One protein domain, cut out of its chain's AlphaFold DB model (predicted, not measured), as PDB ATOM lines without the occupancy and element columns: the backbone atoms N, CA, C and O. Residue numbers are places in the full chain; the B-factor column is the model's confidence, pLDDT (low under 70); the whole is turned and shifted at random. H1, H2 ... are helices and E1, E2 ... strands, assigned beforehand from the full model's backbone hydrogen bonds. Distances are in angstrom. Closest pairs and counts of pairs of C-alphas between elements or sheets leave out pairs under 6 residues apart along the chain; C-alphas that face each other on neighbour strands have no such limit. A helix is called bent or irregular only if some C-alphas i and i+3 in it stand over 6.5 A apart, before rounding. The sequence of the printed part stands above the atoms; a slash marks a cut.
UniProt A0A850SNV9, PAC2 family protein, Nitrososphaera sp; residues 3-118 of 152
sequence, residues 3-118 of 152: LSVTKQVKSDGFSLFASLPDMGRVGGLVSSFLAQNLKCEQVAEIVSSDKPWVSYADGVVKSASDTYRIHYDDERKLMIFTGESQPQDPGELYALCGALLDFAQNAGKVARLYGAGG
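What this domain is: This is residues 3 to 118 of the 152 residues of the protein "PAC2 family protein" of Nitrososphaera sp (UniProt A0A850SNV9). A six-stranded sheet, curled like part of a barrel, lies between two helices, with H2 over one face and H1 over the other. The small hairpin of E4 and E5 reaches away from this body as an arm at one end of the longest axis. The printed part has 116 residues, with two named helices and eight named strands in the order E1 E2 H1 E3 E4 E5 E6 E7 H2 E8. The large sheet is mixed, in the order E1 E3 E6 E7 E2 E8, and the class is mixed, helices and strands. The whole is compact, with a radius of gyration of the C-alphas of 14.5 A, and its spans are 46 by 29 by 27 A.

How they stand to each other: E1, residues 3 to 5, is an edge strand, antiparallel to E3, residues 41 to 47, with N 4 and O 45 2.8 A apart. E3 is antiparallel to E6, residues 67 to 73, with N 46 and O 68 at 2.8 A. E6 forms a hairpin with E7, residues 78 to 83, with N 71 and O 80 at 2.8 A. E7 is parallel to E2, residues 11 to 18, with N 17 and O 79 at 2.8 A. E2 is parallel to the other edge strand, E8, residues 108 to 114, with N 16 and O 112 at 2.8 A. The sheet is strongly twisted. H1, residues 23 to 37, is on the sheet at a height of 8.7 A, over E7 and only just over E6, on which 3 of its C-alphas fall. It runs slantwise to the strands, at 45 degrees to E7 on the local plane; the closest C-alphas of H1 and E7 are Ser 31 and Thr 82, 5.7 A apart. H2, residues 90 to 107, is on the opposite face; its closest C-alpha pair with E3 is Leu 96 and Ile 46, 7.8 A. These make three layers, helices on both faces of a sheet. E2, H1, E3, with E6 and E7 between the two strands in the sheet, and E7, H2, E8, with E2 between them, are split strand-helix-strand units, two strands that run the same way in one sheet but are not neighbours, with a helix between them along the chain, and each has a right-handed crossover. E4, residues 54 to 57, and E5, residues 60 to 63, form an antiparallel hairpin, with N 55 and O 62 at 2.8 A; both are apart from E7. Every O i to N i+4 pair is within hydrogen-bond range in H2, and 9 of 11 in H1.

Where its parts are: E1 begins at C-alpha 3 (50.897, -13.841, 8.455). E2 is 17.7 A long, E3 17.9 A, E6 20.1 A, E7 16.8 A and E8 16.3 A. H1 is 22.7 A long and irregular, with C-alphas 24 and 27 8.3 A apart. H2, 25.6 A long, begins at C-alpha 90 (44.787, -2.422, -4.988). E8 ends at C-alpha 114 (47.760, -21.524, -11.384).

The domain as a whole: The two C-alphas farthest apart, Asp 12 and Gly 59, are 48.3 A from each other. The printed part has no cut and no long link. Mean pLDDT of the printed part is 94.7, and no printed residue is under 70.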
ATOM      1  N   LEU A   3      50.712 -12.419   8.741       96.56
ATOM      2  CA  LEU A   3      50.897 -13.841   8.455       96.56
ATOM      3  C   LEU A   3      51.074 -14.609   9.772       96.56
ATOM      4  O   LEU A   3      51.948 -14.267  10.571       96.56
ATOM      5  N   SER A   4      50.292 -15.666   9.960       97.19
ATOM      6  CA  SER A   4      50.435 -16.633  11.048       97.19
ATOM      7  C   SER A   4      50.712 -18.007  10.439       97.19
ATOM      8  O   SER A   4      49.886 -18.544   9.705       97.19
ATOM      9  N   VAL A   5      51.878 -18.586  10.728       97.38
ATOM     10  CA  VAL A   5      52.260 -19.918  10.232       97.38
ATOM     11  C   VAL A   5      51.926 -20.957  11.297       97.38
ATOM     12  O   VAL A   5      52.478 -20.910  12.394       97.38
ATOM     13  N   THR A   6      51.037 -21.897  10.978       95.44
ATOM     14  CA  THR A   6      50.670 -23.009  11.871       95.44
ATOM     15  C   THR A   6      51.598 -24.204  11.693       95.44
ATOM     16  O   THR A   6      51.888 -24.904  12.661       95.44
ATOM     17  N   LYS A   7      52.109 -24.425  10.476       94.56
ATOM     18  CA  LYS A   7      53.048 -25.505  10.165       94.56
ATOM     19  C   LYS A   7      54.081 -25.056   9.142       94.56
ATOM     20  O   LYS A   7      53.750 -24.491   8.105       94.56
ATOM     21  N   GLN A   8      55.346 -25.337   9.433       93.75
ATOM     22  CA  GLN A   8      56.432 -25.064   8.498       93.75
ATOM     23  C   GLN A   8      56.373 -26.033   7.317       93.75
ATOM     24  O   GLN A   8      56.256 -27.243   7.505       93.75
ATOM     25  N   VAL A   9      56.494 -25.493   6.107       95.62
ATOM     26  CA  VAL A   9      56.557 -26.266   4.864       95.62
ATOM     27  C   VAL A   9      57.954 -26.129   4.277       95.62
ATOM     28  O   VAL A   9      58.471 -25.020   4.152       95.62
ATOM     29  N   LYS A  10      58.562 -27.257   3.906       95.31
ATOM     30  CA  LYS A  10      59.795 -27.310   3.118       95.31
ATOM     31  C   LYS A  10      59.633 -28.336   2.007       95.31
ATOM     32  O   LYS A  10      59.287 -29.480   2.278       95.31
ATOM     33  N   SER A  11      59.871 -27.918   0.769       94.06
ATOM     34  CA  SER A  11      59.794 -28.789  -0.404       94.06
ATOM     35  C   SER A  11      60.823 -28.402  -1.463       94.06
ATOM     36  O   SER A  11      61.032 -27.220  -1.731       94.06
ATOM     37  N   ASP A  12      61.400 -29.395  -2.139       92.94
ATOM     38  CA  ASP A  12      62.313 -29.186  -3.274       92.94
ATOM     39  C   ASP A  12      61.603 -28.567  -4.490       92.94
ATOM     40  O   ASP A  12      62.224 -27.917  -5.335       92.94
ATOM     41  N   GLY A  13      60.282 -28.742  -4.576       96.81
ATOM     42  CA  GLY A  13      59.438 -28.130  -5.591       96.81
ATOM     43  C   GLY A  13      57.953 -28.377  -5.351       96.81
ATOM     44  O   GLY A  13      57.572 -29.399  -4.783       96.81
ATOM     45  N   PHE A  14      57.097 -27.442  -5.758       98.06
ATOM     46  CA  PHE A  14      55.641 -27.596  -5.669       98.06
ATOM     47  C   PHE A  14      54.905 -26.719  -6.689       98.06
ATOM     48  O   PHE A  14      55.465 -25.768  -7.238       98.06
ATOM     49  N   SER A  15      53.638 -27.037  -6.952       98.25
ATOM     50  CA  SER A  15      52.728 -26.150  -7.689       98.25
ATOM     51  C   SER A  15      51.922 -25.298  -6.715       98.25
ATOM     52  O   SER A  15      51.524 -25.782  -5.661       98.25
ATOM     53  N   LEU A  16      51.658 -24.044  -7.071       98.50
ATOM     54  CA  LEU A  16      50.799 -23.136  -6.318       98.50
ATOM     55  C   LEU A  16      49.502 -22.916  -7.096       98.50
ATOM     56  O   LEU A  16      49.543 -22.561  -8.270       98.50
ATOM     57  N   PHE A  17      48.359 -23.101  -6.451       98.56
ATOM     58  CA  PHE A  17      47.055 -22.706  -6.968       98.56
ATOM     59  C   PHE A  17      46.526 -21.557  -6.111       98.56
ATOM     60  O   PHE A  17      46.228 -21.756  -4.938       98.56
ATOM     61  N   ALA A  18      46.436 -20.356  -6.669       98.00
ATOM     62  CA  ALA A  18      46.050 -19.159  -5.934       98.00
ATOM     63  C   ALA A  18      44.869 -18.477  -6.622       98.00
ATOM     64  O   ALA A  18      44.990 -17.977  -7.742       98.00
ATOM     65  N   SER A  19      43.720 -18.455  -5.949       96.81
ATOM     66  CA  SER A  19      42.531 -17.767  -6.447       96.81
ATOM     67  C   SER A  19      41.619 -17.333  -5.312       96.81
ATOM     68  O   SER A  19      41.405 -18.067  -4.343       96.81
ATOM     69  N   LEU A  20      41.059 -16.136  -5.467       96.44
ATOM     70  CA  LEU A  20      40.114 -15.533  -4.536       96.44
ATOM     71  C   LEU A  20      38.709 -15.460  -5.154       96.44
ATOM     72  O   LEU A  20      38.552 -15.588  -6.375       96.44
ATOM     73  N   PRO A  21      37.659 -15.317  -4.329       93.81
ATOM     74  CA  PRO A  21      36.316 -15.055  -4.821       93.81
ATOM     75  C   PRO A  21      36.230 -13.664  -5.461       93.81
ATOM     76  O   PRO A  21      36.521 -12.666  -4.812       93.81
ATOM     77  N   ASP A  22      35.751 -13.617  -6.701       89.69
ATOM     78  CA  ASP A  22      35.403 -12.383  -7.417       89.69
ATOM     79  C   ASP A  22      34.100 -12.615  -8.211       89.69
ATOM     80  O   ASP A  22      33.149 -13.193  -7.665       89.69
ATOM     81  N   MET A  23      34.032 -12.260  -9.500       85.50
ATOM     82  CA  MET A  23      32.846 -12.473 -10.327       85.50
ATOM     83  C   MET A  23      32.399 -13.941 -10.338       85.50
ATOM     84  O   MET A  23      33.161 -14.861 -10.649       85.50
ATOM     85  N   GLY A  24      31.137 -14.164  -9.959       85.38
ATOM     86  CA  GLY A  24      30.536 -15.496  -9.850       85.38
ATOM     87  C   GLY A  24      31.166 -16.392  -8.776       85.38
ATOM     88  O   GLY A  24      30.875 -17.583  -8.744       85.38
ATOM     89  N   ARG A  25      32.049 -15.850  -7.919       91.00
ATOM     90  CA  ARG A  25      32.803 -16.568  -6.875       91.00
ATOM     91  C   ARG A  25      33.618 -17.764  -7.391       91.00
ATOM     92  O   ARG A  25      34.085 -18.568  -6.589       91.00
ATOM     93  N   VAL A  26      33.829 -17.871  -8.707       92.75
ATOM     94  CA  VAL A  26      34.397 -19.065  -9.355       92.75
ATOM     95  C   VAL A  26      35.785 -19.383  -8.807       92.75
ATOM     96  O   VAL A  26      36.028 -20.506  -8.379       92.75
ATOM     97  N   GLY A  27      36.678 -18.387  -8.759       93.56
ATOM     98  CA  GLY A  27      38.053 -18.567  -8.289       93.56
ATOM     99  C   GLY A  27      38.122 -19.128  -6.869       93.56
ATOM    100  O   GLY A  27      38.766 -20.149  -6.641       93.56
ATOM    101  N   GLY A  28      37.410 -18.499  -5.931       94.50
ATOM    102  CA  GLY A  28      37.357 -18.940  -4.537       94.50
ATOM    103  C   GLY A  28      36.655 -20.284  -4.332       94.50
ATOM    104  O   GLY A  28      37.062 -21.060  -3.469       94.50
ATOM    105  N   LEU A  29      35.625 -20.597  -5.129       95.44
ATOM    106  CA  LEU A  29      34.964 -21.906  -5.088       95.44
ATOM    107  C   LEU A  29      35.911 -23.018  -5.544       95.44
ATOM    108  O   LEU A  29      35.984 -24.049  -4.883       95.44
ATOM    109  N   VAL A  30      36.665 -22.802  -6.626       96.19
ATOM    110  CA  VAL A  30      37.625 -23.789  -7.142       96.19
ATOM    111  C   VAL A  30      38.738 -24.054  -6.129       96.19
ATOM    112  O   VAL A  30      38.982 -25.212  -5.797       96.19
ATOM    113  N   SER A  31      39.395 -23.016  -5.600       97.25
ATOM    114  CA  SER A  31      40.483 -23.198  -4.626       97.25
ATOM    115  C   SER A  31      39.991 -23.840  -3.328       97.25
ATOM    116  O   SER A  31      40.628 -24.768  -2.827       97.25
ATOM    117  N   SER A  32      38.826 -23.427  -2.819       96.25
ATOM    118  CA  SER A  32      38.238 -24.024  -1.612       96.25
ATOM    119  C   SER A  32      37.837 -25.486  -1.825       96.25
ATOM    120  O   SER A  32      38.121 -26.327  -0.975       96.25
ATOM    121  N   PHE A  33      37.234 -25.811  -2.973       97.19
ATOM    122  CA  PHE A  33      36.886 -27.186  -3.337       97.19
ATOM    123  C   PHE A  33      38.126 -28.073  -3.451       97.19
ATOM    124  O   PHE A  33      38.133 -29.173  -2.908       97.19
ATOM    125  N   LEU A  34      39.189 -27.596  -4.111       97.50
ATOM    126  CA  LEU A  34      40.447 -28.337  -4.226       97.50
ATOM    127  C   LEU A  34      41.061 -28.606  -2.848       97.50
ATOM    128  O   LEU A  34      41.399 -29.751  -2.561       97.50
ATOM    129  N   ALA A  35      41.153 -27.590  -1.985       97.62
ATOM    130  CA  ALA A  35      41.712 -27.748  -0.644       97.62
ATOM    131  C   ALA A  35      40.922 -28.767   0.197       97.62
ATOM    132  O   ALA A  35      41.519 -29.618   0.854       97.62
ATOM    133  N   GLN A  36      39.587 -28.722   0.140       97.19
ATOM    134  CA  GLN A  36      38.723 -29.638   0.889       97.19
ATOM    135  C   GLN A  36      38.768 -31.068   0.339       97.19
ATOM    136  O   GLN A  36      38.986 -32.012   1.099       97.19
ATOM    137  N   ASN A  37      38.601 -31.250  -0.975       97.75
ATOM    138  CA  ASN A  37      38.525 -32.584  -1.575       97.75
ATOM    139  C   ASN A  37      39.858 -33.322  -1.585       97.75
ATOM    140  O   ASN A  37      39.878 -34.543  -1.440       97.75
ATOM    141  N   LEU A  38      40.966 -32.597  -1.739       97.38
ATOM    142  CA  LEU A  38      42.304 -33.171  -1.608       97.38
ATOM    143  C   LEU A  38      42.740 -33.286  -0.141       97.38
ATOM    144  O   LEU A  38      43.811 -33.819   0.127       97.38
ATOM    145  N   LYS A  39      41.906 -32.827   0.807       96.81
ATOM    146  CA  LYS A  39      42.180 -32.834   2.251       96.81
ATOM    147  C   LYS A  39      43.513 -32.161   2.585       96.81
ATOM    148  O   LYS A  39      44.259 -32.638   3.438       96.81
ATOM    149  N   CYS A  40      43.814 -31.060   1.897       97.50
ATOM    150  CA  CYS A  40      45.046 -30.317   2.109       97.50
ATOM    151  C   CYS A  40      45.069 -29.725   3.522       97.50
ATOM    152  O   CYS A  40      44.106 -29.101   3.980       97.50
ATOM    153  N   GLU A  41      46.200 -29.869   4.201       97.94
ATOM    154  CA  GLU A  41      46.389 -29.366   5.556       97.94
ATOM    155  C   GLU A  41      46.549 -27.842   5.531       97.94
ATOM    156  O   GLU A  41      47.296 -27.313   4.711       97.94
ATOM    157  N   GLN A  42      45.864 -27.115   6.416       98.25
ATOM    158  CA  GLN A  42      46.085 -25.674   6.559       98.25
ATOM    159  C   GLN A  42      47.421 -25.424   7.273       98.25
ATOM    160  O   GLN A  42      47.597 -25.809   8.429       98.25
ATOM    161  N   VAL A  43      48.345 -24.746   6.595       98.38
ATOM    162  CA  VAL A  43      49.724 -24.520   7.074       98.38
ATOM    163  C   VAL A  43      50.004 -23.074   7.469       98.38
ATOM    164  O   VAL A  43      50.943 -22.809   8.223       98.38
ATOM    165  N   ALA A  44      49.202 -22.131   6.979       98.31
ATOM    166  CA  ALA A  44      49.280 -20.732   7.367       98.31
ATOM    167  C   ALA A  44      47.965 -19.994   7.089       98.31
ATOM    168  O   ALA A  44      47.120 -20.444   6.312       98.31
ATOM    169  N   GLU A  45      47.823 -18.829   7.705       97.81
ATOM    170  CA  GLU A  45      46.761 -17.865   7.442       97.81
ATOM    171  C   GLU A  45      47.341 -16.452   7.326       97.81
ATOM    172  O   GLU A  45      48.340 -16.116   7.963       97.81
ATOM    173  N   ILE A  46      46.713 -15.618   6.504       97.50
ATOM    174  CA  ILE A  46      47.001 -14.190   6.395       97.50
ATOM    175  C   ILE A  46      45.726 -13.453   6.775       97.50
ATOM    176  O   ILE A  46      44.672 -13.705   6.197       97.50
ATOM    177  N   VAL A  47      45.820 -12.530   7.726       95.25
ATOM    178  CA  VAL A  47      44.694 -11.695   8.160       95.25
ATOM    179  C   VAL A  47      44.934 -10.256   7.710       95.25
ATOM    180  O   VAL A  47      46.051  -9.727   7.832       95.25
ATOM    181  N   SER A  48      43.908  -9.619   7.143       92.50
ATOM    182  CA  SER A  48      43.966  -8.200   6.781       92.50
ATOM    183  C   SER A  48      44.030  -7.306   8.020       92.50
ATOM    184  O   SER A  48      43.831  -7.749   9.147       92.50
ATOM    185  N   SER A  49      44.300  -6.019   7.812       88.88
ATOM    186  CA  SER A  49      44.013  -5.027   8.851       88.88
ATOM    187  C   SER A  49      42.502  -4.943   9.097       88.88
ATOM    188  O   SER A  49      41.710  -5.366   8.243       88.88
ATOM    189  N   ASP A  50      42.120  -4.381  10.242       88.00
ATOM    190  CA  ASP A  50      40.725  -4.074  10.546       88.00
ATOM    191  C   ASP A  50      40.138  -3.159   9.466       88.00
ATOM    192  O   ASP A  50      40.761  -2.188   9.029       88.00
ATOM    193  N   LYS A  51      38.927  -3.490   9.026       85.44
ATOM    194  CA  LYS A  51      38.172  -2.706   8.054       85.44
ATOM    195  C   LYS A  51      37.444  -1.553   8.755       85.44
ATOM    196  O   LYS A  51      37.140  -1.650   9.943       85.44
ATOM    197  N   PRO A  52      37.086  -0.476   8.029       85.06
ATOM    198  CA  PRO A  52      36.331   0.640   8.605       85.06
ATOM    199  C   PRO A  52      34.864   0.292   8.933       85.06
ATOM    200  O   PRO A  52      34.128   1.146   9.422       85.06
ATOM    201  N   TRP A  53      34.425  -0.942   8.667       87.12
ATOM    202  CA  TRP A  53      33.109  -1.474   9.020       87.12
ATOM    203  C   TRP A  53      33.225  -2.661   9.984       87.12
ATOM    204  O   TRP A  53      34.292  -3.242  10.185       87.12
ATOM    205  N   VAL A  54      32.093  -3.045  10.568       91.06
ATOM    206  CA  VAL A  54      31.991  -4.134  11.544       91.06
ATOM    207  C   VAL A  54      31.196  -5.307  10.983       91.06
ATOM    208  O   VAL A  54      30.347  -5.141  10.109       91.06
ATOM    209  N   SER A  55      31.456  -6.497  11.515       86.25
ATOM    210  CA  SER A  55      30.570  -7.648  11.373       86.25
ATOM    211  C   SER A  55      29.626  -7.717  12.575       86.25
ATOM    212  O   SER A  55      30.005  -7.391  13.703       86.25
ATOM    213  N   TYR A  56      28.382  -8.118  12.327       90.00
ATOM    214  CA  TYR A  56      27.373  -8.341  13.357       90.00
ATOM    215  C   TYR A  56      26.816  -9.750  13.199       90.00
ATOM    216  O   TYR A  56      26.253 -10.084  12.157       90.00
ATOM    217  N   ALA A  57      26.995 -10.572  14.227       88.75
ATOM    218  CA  ALA A  57      26.469 -11.929  14.290       88.75
ATOM    219  C   ALA A  57      26.060 -12.239  15.731       88.75
ATOM    220  O   ALA A  57      26.765 -11.864  16.667       88.75
ATOM    221  N   ASP A  58      24.909 -12.893  15.901       90.69
ATOM    222  CA  ASP A  58      24.387 -13.344  17.199       90.69
ATOM    223  C   ASP A  58      24.340 -12.247  18.280       90.69
ATOM    224  O   ASP A  58      24.660 -12.475  19.445       90.69
ATOM    225  N   GLY A  59      23.970 -11.019  17.902       92.75
ATOM    226  CA  GLY A  59      23.901  -9.899  18.848       92.75
ATOM    227  C   GLY A  59      25.243  -9.236  19.163       92.75
ATOM    228  O   GLY A  59      25.266  -8.250  19.897       92.75
ATOM    229  N   VAL A  60      26.350  -9.732  18.605       92.19
ATOM    230  CA  VAL A  60      27.707  -9.276  18.920       92.19
ATOM    231  C   VAL A  60      28.322  -8.549  17.727       92.19
ATOM    232  O   VAL A  60      28.384  -9.074  16.615       92.19
ATOM    233  N   VAL A  61      28.819  -7.338  17.982       91.81
ATOM    234  CA  VAL A  61      29.590  -6.535  17.025       91.81
ATOM    235  C   VAL A  61      31.072  -6.892  17.140       91.81
ATOM    236  O   VAL A  61      31.613  -6.945  18.244       91.81
ATOM    237  N   LYS A  62      31.742  -7.116  16.006       86.44
ATOM    238  CA  LYS A  62      33.190  -7.371  15.926       86.44
ATOM    239  C   LYS A  62      33.804  -6.572  14.781       86.44
ATOM    240  O   LYS A  62      33.149  -6.365  13.760       86.44
ATOM    241  N   SER A  63      35.067  -6.171  14.912       85.81
ATOM    242  CA  SER A  63      35.823  -5.623  13.778       85.81
ATOM    243  C   SER A  63      35.788  -6.608  12.611       85.81
ATOM    244  O   SER A  63      35.941  -7.816  12.811       85.81
ATOM    245  N   ALA A  64      35.544  -6.115  11.397       87.94
ATOM    246  CA  ALA A  64      35.641  -6.949  10.210       87.94
ATOM    247  C   ALA A  64      37.104  -7.018   9.755       87.94
ATOM    248  O   ALA A  64      37.791  -6.002   9.687       87.94
ATOM    249  N   SER A  65      37.569  -8.217   9.429       90.25
ATOM    250  CA  SER A  65      38.844  -8.454   8.753       90.25
ATOM    251  C   SER A  65      38.662  -9.601   7.768       90.25
ATOM    252  O   SER A  65      37.805 -10.466   7.957       90.25
ATOM    253  N   ASP A  66      39.453  -9.591   6.702       92.25
ATOM    254  CA  ASP A  66      39.477 -10.681   5.740       92.25
ATOM    255  C   ASP A  66      40.517 -11.712   6.179       92.25
ATOM    256  O   ASP A  66      41.655 -11.361   6.512       92.25
ATOM    257  N   THR A  67      40.134 -12.988   6.147       94.50
ATOM    258  CA  THR A  67      41.043 -14.107   6.402       94.50
ATOM    259  C   THR A  67      41.312 -14.871   5.116       94.50
ATOM    260  O   THR A  67      40.396 -15.320   4.418       94.50
ATOM    261  N   TYR A  68      42.593 -15.061   4.836       97.38
ATOM    262  CA  TYR A  68      43.106 -15.845   3.727       97.38
ATOM    263  C   TYR A  68      43.845 -17.055   4.281       97.38
ATOM    264  O   TYR A  68      44.556 -16.955   5.280       97.38
ATOM    265  N   ARG A  69      43.682 -18.210   3.648       98.12
ATOM    266  CA  ARG A  69      44.208 -19.488   4.131       98.12
ATOM    267  C   ARG A  69      45.153 -20.078   3.100       98.12
ATOM    268  O   ARG A  69      44.882 -20.043   1.898       98.12
ATOM    269  N   ILE A  70      46.258 -20.626   3.592       98.56
ATOM    270  CA  ILE A  70      47.236 -21.357   2.798       98.56
ATOM    271  C   ILE A  70      47.190 -22.813   3.238       98.56
ATOM    272  O   ILE A  70      47.419 -23.140   4.404       98.56
ATOM    273  N   HIS A  71      46.903 -23.683   2.280       98.50
ATOM    274  CA  HIS A  71      46.865 -25.122   2.451       98.50
ATOM    275  C   HIS A  71      48.017 -25.776   1.698       98.50
ATOM    276  O   HIS A  71      48.459 -25.266   0.665       98.50
ATOM    277  N   TYR A  72      48.483 -26.916   2.190       98.50
ATOM    278  CA  TYR A  72      49.529 -27.693   1.551       98.50
ATOM    279  C   TYR A  72      49.211 -29.186   1.575       98.50
ATOM    280  O   TYR A  72      48.710 -29.723   2.563       98.50
ATOM    281  N   ASP A  73      49.521 -29.846   0.468       97.81
ATOM    282  CA  ASP A  73      49.524 -31.294   0.320       97.81
ATOM    283  C   ASP A  73      50.944 -31.736  -0.045       97.81
ATOM    284  O   ASP A  73      51.450 -31.427  -1.132       97.81
ATOM    285  N   ASP A  74      51.588 -32.440   0.886       95.69
ATOM    286  CA  ASP A  74      52.964 -32.909   0.732       95.69
ATOM    287  C   ASP A  74      53.091 -34.076  -0.257       95.69
ATOM    288  O   ASP A  74      54.103 -34.186  -0.946       95.69
ATOM    289  N   GLU A  75      52.059 -34.909  -0.393       95.56
ATOM    290  CA  GLU A  75      52.042 -36.036  -1.330       95.56
ATOM    291  C   GLU A  75      51.971 -35.519  -2.772       95.56
ATOM    292  O   GLU A  75      52.739 -35.933  -3.642       95.56
ATOM    293  N   ARG A  76      51.073 -34.558  -3.024       96.62
ATOM    294  CA  ARG A  76      50.849 -33.974  -4.360       96.62
ATOM    295  C   ARG A  76      51.784 -32.816  -4.676       96.62
ATOM    296  O   ARG A  76      51.777 -32.331  -5.808       96.62
ATOM    297  N   LYS A  77      52.556 -32.351  -3.689       97.75
ATOM    298  CA  LYS A  77      53.389 -31.145  -3.773       97.75
ATOM    299  C   LYS A  77      52.577 -29.967  -4.319       97.75
ATOM    300  O   LYS A  77      52.953 -29.327  -5.307       97.75
ATOM    301  N   LEU A  78      51.439 -29.703  -3.680       98.25
ATOM    302  CA  LEU A  78      50.477 -28.680  -4.084       98.25
ATOM    303  C   LEU A  78      50.199 -27.733  -2.917       98.25
ATOM    304  O   LEU A  78      49.751 -28.152  -1.856       98.25
ATOM    305  N   MET A  79      50.440 -26.445  -3.139       98.62
ATOM    306  CA  MET A  79      50.032 -25.370  -2.246       98.62
ATOM    307  C   MET A  79      48.781 -24.705  -2.809       98.62
ATOM    308  O   MET A  79      48.723 -24.413  -4.003       98.62
ATOM    309  N   ILE A  80      47.787 -24.453  -1.964       98.69
ATOM    310  CA  ILE A  80      46.537 -23.800  -2.353       98.69
ATOM    311  C   ILE A  80      46.340 -22.562  -1.492       98.69
ATOM    312  O   ILE A  80      46.388 -22.637  -0.268       98.69
ATOM    313  N   PHE A  81      46.086 -21.431  -2.137       98.56
ATOM    314  CA  PHE A  81      45.722 -20.179  -1.494       98.56
ATOM    315  C   PHE A  81      44.275 -19.819  -1.831       98.56
ATOM    316  O   PHE A  81      43.886 -19.800  -3.004       98.56
ATOM    317  N   THR A  82      43.491 -19.535  -0.794       97.69
ATOM    318  CA  THR A  82      42.081 -19.138  -0.888       97.69
ATOM    319  C   THR A  82      41.734 -18.118   0.198       97.69
ATOM    320  O   THR A  82      42.524 -17.859   1.105       97.69
ATOM    321  N   GLY A  83      40.544 -17.535   0.126       95.25
ATOM    322  CA  GLY A  83      40.039 -16.561   1.084       95.25
ATOM    323  C   GLY A  83      38.538 -16.361   0.944       95.25
ATOM    324  O   GLY A  83      37.903 -16.884   0.027       95.25
ATOM    325  N   GLU A  84      37.966 -15.611   1.875       88.88
ATOM    326  CA  GLU A  84      36.517 -15.374   1.928       88.88
ATOM    327  C   GLU A  84      36.069 -14.235   1.000       88.88
ATOM    328  O   GLU A  84      34.915 -14.196   0.567       88.88
ATOM    329  N   SER A  85      37.001 -13.356   0.641       91.00
ATOM    330  CA  SER A  85      36.798 -12.167  -0.183       91.00
ATOM    331  C   SER A  85      38.056 -11.867  -1.006       91.00
ATOM    332  O   SER A  85      39.122 -12.445  -0.777       91.00
ATOM    333  N   GLN A  86      37.932 -10.972  -1.983       91.81
ATOM    334  CA  GLN A  86      39.068 -10.346  -2.654       91.81
ATOM    335  C   GLN A  86      39.205  -8.897  -2.160       91.81
ATOM    336  O   GLN A  86      38.193  -8.178  -2.152       91.81
ATOM    337  N   PRO A  87      40.420  -8.439  -1.786       92.31
ATOM    338  CA  PRO A  87      40.643  -7.041  -1.438       92.31
ATOM    339  C   PRO A  87      40.167  -6.108  -2.555       92.31
ATOM    340  O   PRO A  87      40.486  -6.319  -3.726       92.31
ATOM    341  N   GLN A  88      39.407  -5.079  -2.181       89.50
ATOM    342  CA  GLN A  88      38.929  -4.052  -3.114       89.50
ATOM    343  C   GLN A  88      39.976  -2.958  -3.340       89.50
ATOM    344  O   GLN A  88      40.025  -2.360  -4.412       89.50
ATOM    345  N   ASP A  89      40.819  -2.705  -2.335       91.69
ATOM    346  CA  ASP A  89      41.934  -1.776  -2.453       91.69
ATOM    347  C   ASP A  89      43.121  -2.451  -3.174       91.69
ATOM    348  O   ASP A  89      43.590  -3.509  -2.732       91.69
ATOM    349  N   PRO A  90      43.646  -1.863  -4.266       92.88
ATOM    350  CA  PRO A  90      44.787  -2.422  -4.988       92.88
ATOM    351  C   PRO A  90      46.064  -2.530  -4.146       92.88
ATOM    352  O   PRO A  90      46.854  -3.450  -4.359       92.88
ATOM    353  N   GLY A  91      46.279  -1.613  -3.196       94.94
ATOM    354  CA  GLY A  91      47.430  -1.639  -2.295       94.94
ATOM    355  C   GLY A  91      47.364  -2.818  -1.324       94.94
ATOM    356  O   GLY A  91      48.351  -3.537  -1.154       94.94
ATOM    357  N   GLU A  92      46.189  -3.078  -0.751       93.19
ATOM    358  CA  GLU A  92      45.935  -4.272   0.056       93.19
ATOM    359  C   GLU A  92      46.122  -5.556  -0.757       93.19
ATOM    360  O   GLU A  92      46.787  -6.480  -0.283       93.19
ATOM    361  N   LEU A  93      45.598  -5.619  -1.987       95.06
ATOM    362  CA  LEU A  93      45.794  -6.777  -2.864       95.06
ATOM    363  C   LEU A  93      47.279  -7.006  -3.174       95.06
ATOM    364  O   LEU A  93      47.754  -8.139  -3.113       95.06
ATOM    365  N   TYR A  94      48.031  -5.942  -3.457       96.06
ATOM    366  CA  TYR A  94      49.467  -6.034  -3.704       96.06
ATOM    367  C   TYR A  94      50.221  -6.555  -2.473       96.06
ATOM    368  O   TYR A  94      51.047  -7.462  -2.589       96.06
ATOM    369  N   ALA A  95      49.894  -6.044  -1.282       96.38
ATOM    370  CA  ALA A  95      50.481  -6.508  -0.028       96.38
ATOM    371  C   ALA A  95      50.145  -7.980   0.270       96.38
ATOM    372  O   ALA A  95      50.999  -8.721   0.756       96.38
ATOM    373  N   LEU A  96      48.921  -8.419  -0.038       97.19
ATOM    374  CA  LEU A  96      48.496  -9.813   0.103       97.19
ATOM    375  C   LEU A  96      49.268 -10.740  -0.843       97.19
ATOM    376  O   LEU A  96      49.779 -11.772  -0.409       97.19
ATOM    377  N   CYS A  97      49.388 -10.355  -2.117       96.88
ATOM    378  CA  CYS A  97      50.188 -11.080  -3.102       96.88
ATOM    379  C   CYS A  97      51.651 -11.186  -2.660       96.88
ATOM    380  O   CYS A  97      52.220 -12.272  -2.732       96.88
ATOM    381  N   GLY A  98      52.239 -10.095  -2.159       97.31
ATOM    382  CA  GLY A  98      53.597 -10.097  -1.608       97.31
ATOM    383  C   GLY A  98      53.755 -11.102  -0.468       97.31
ATOM    384  O   GLY A  98      54.589 -11.996  -0.553       97.31
ATOM    385  N   ALA A  99      52.878 -11.038   0.539       97.62
ATOM    386  CA  ALA A  99      52.918 -11.952   1.681       97.62
ATOM    387  C   ALA A  99      52.784 -13.436   1.275       97.62
ATOM    388  O   ALA A  99      53.473 -14.295   1.830       97.62
ATOM    389  N   LEU A 100      51.924 -13.748   0.298       97.94
ATOM    390  CA  LEU A 100      51.788 -15.103  -0.245       97.94
ATOM    391  C   LEU A 100      53.057 -15.555  -0.978       97.94
ATOM    392  O   LEU A 100      53.503 -16.689  -0.792       97.94
ATOM    393  N   LEU A 101      53.617 -14.698  -1.834       97.00
ATOM    394  CA  LEU A 101      54.814 -15.018  -2.610       97.00
ATOM    395  C   LEU A 101      56.024 -15.227  -1.697       97.00
ATOM    396  O   LEU A 101      56.726 -16.220  -1.875       97.00
ATOM    397  N   ASP A 102      56.204 -14.377  -0.687       97.06
ATOM    398  CA  ASP A 102      57.259 -14.519   0.318       97.06
ATOM    399  C   ASP A 102      57.122 -15.848   1.074       97.06
ATOM    400  O   ASP A 102      58.096 -16.590   1.230       97.06
ATOM    401  N   PHE A 103      55.906 -16.204   1.509       97.88
ATOM    402  CA  PHE A 103      55.652 -17.498   2.147       97.88
ATOM    403  C   PHE A 103      55.994 -18.670   1.214       97.88
ATOM    404  O   PHE A 103      56.717 -19.588   1.609       97.88
ATOM    405  N   ALA A 104      55.520 -18.633  -0.033       97.62
ATOM    406  CA  ALA A 104      55.750 -19.693  -1.009       97.62
ATOM    407  C   ALA A 104      57.243 -19.859  -1.346       97.62
ATOM    408  O   ALA A 104      57.750 -20.980  -1.368       97.62
ATOM    409  N   GLN A 105      57.970 -18.761  -1.557       96.25
ATOM    410  CA  GLN A 105      59.408 -18.789  -1.838       96.25
ATOM    411  C   GLN A 105      60.218 -19.328  -0.654       96.25
ATOM    412  O   GLN A 105      61.161 -20.095  -0.853       96.25
ATOM    413  N   ASN A 106      59.821 -18.996   0.578       96.81
ATOM    414  CA  ASN A 106      60.445 -19.538   1.784       96.81
ATOM    415  C   ASN A 106      60.172 -21.038   1.977       96.81
ATOM    416  O   ASN A 106      60.999 -21.744   2.571       96.81
ATOM    417  N   ALA A 107      59.036 -21.533   1.479       97.25
ATOM    418  CA  ALA A 107      58.680 -22.946   1.522       97.25
ATOM    419  C   ALA A 107      59.463 -23.792   0.501       97.25
ATOM    420  O   ALA A 107      59.744 -24.962   0.765       97.25
ATOM    421  N   GLY A 108      59.843 -23.226  -0.650       97.00
ATOM    422  CA  GLY A 108      60.604 -23.940  -1.674       97.00
ATOM    423  C   GLY A 108      60.433 -23.401  -3.093       97.00
ATOM    424  O   GLY A 108      59.931 -22.301  -3.323       97.00
ATOM    425  N   LYS A 109      60.841 -24.197  -4.088       97.12
ATOM    426  CA  LYS A 109      60.757 -23.804  -5.502       97.12
ATOM    427  C   LYS A 109      59.324 -23.918  -6.034       97.12
ATOM    428  O   LYS A 109      58.800 -25.017  -6.212       97.12
ATOM    429  N   VAL A 110      58.722 -22.794  -6.414       97.12
ATOM    430  CA  VAL A 110      57.436 -22.792  -7.128       97.12
ATOM    431  C   VAL A 110      57.662 -23.211  -8.585       97.12
ATOM    432  O   VAL A 110      58.225 -22.466  -9.386       97.12
ATOM    433  N   ALA A 111      57.231 -24.419  -8.942       95.81
ATOM    434  CA  ALA A 111      57.371 -24.970 -10.289       95.81
ATOM    435  C   ALA A 111      56.349 -24.375 -11.269       95.81
ATOM    436  O   ALA A 111      56.649 -24.177 -12.449       95.81
ATOM    437  N   ARG A 112      55.135 -24.092 -10.784       95.81
ATOM    438  CA  ARG A 112      54.051 -23.499 -11.569       95.81
ATOM    439  C   ARG A 112      53.035 -22.819 -10.660       95.81
ATOM    440  O   ARG A 112      52.699 -23.364  -9.614       95.81
ATOM    441  N   LEU A 113      52.534 -21.667 -11.097       97.19
ATOM    442  CA  LEU A 113      51.423 -20.963 -10.465       97.19
ATOM    443  C   LEU A 113      50.191 -21.064 -11.366       97.19
ATOM    444  O   LEU A 113      50.264 -20.772 -12.560       97.19
ATOM    445  N   TYR A 114      49.081 -21.486 -10.781       97.00
ATOM    446  CA  TYR A 114      47.760 -21.524 -11.384       97.00
ATOM    447  C   TYR A 114      46.862 -20.492 -10.708       97.00
ATOM    448  O   TYR A 114      46.937 -20.301  -9.496       97.00
ATOM    449  N   GLY A 115      45.995 -19.869 -11.498       95.75
ATOM    450  CA  GLY A 115      44.903 -19.035 -11.018       95.75
ATOM    451  C   GLY A 115      43.623 -19.392 -11.760       95.75
ATOM    452  O   GLY A 115      43.667 -19.892 -12.885       95.75
ATOM    453  N   ALA A 116      42.488 -19.151 -11.116       94.81
ATOM    454  CA  ALA A 116      41.165 -19.363 -11.684       94.81
ATOM    455  C   ALA A 116      40.253 -18.190 -11.325       94.81
ATOM    456  O   ALA A 116      40.400 -17.578 -10.267       94.81
ATOM    457  N   GLY A 117      39.295 -17.903 -12.198       92.75
ATOM    458  CA  GLY A 117      38.347 -16.811 -12.029       92.75
ATOM    459  C   GLY A 117      37.149 -16.973 -12.955       92.75
ATOM    460  O   GLY A 117      37.135 -17.841 -13.828       92.75
ATOM    461  N   GLY A 118      36.133 -16.142 -12.735       90.19
ATOM    462  CA  GLY A 118      35.006 -16.034 -13.651       90.19
ATOM    463  C   GLY A 118      35.403 -15.212 -14.874       90.19
ATOM    464  O   GLY A 118      36.051 -14.178 -14.739       90.19
TER     465      GLY A 118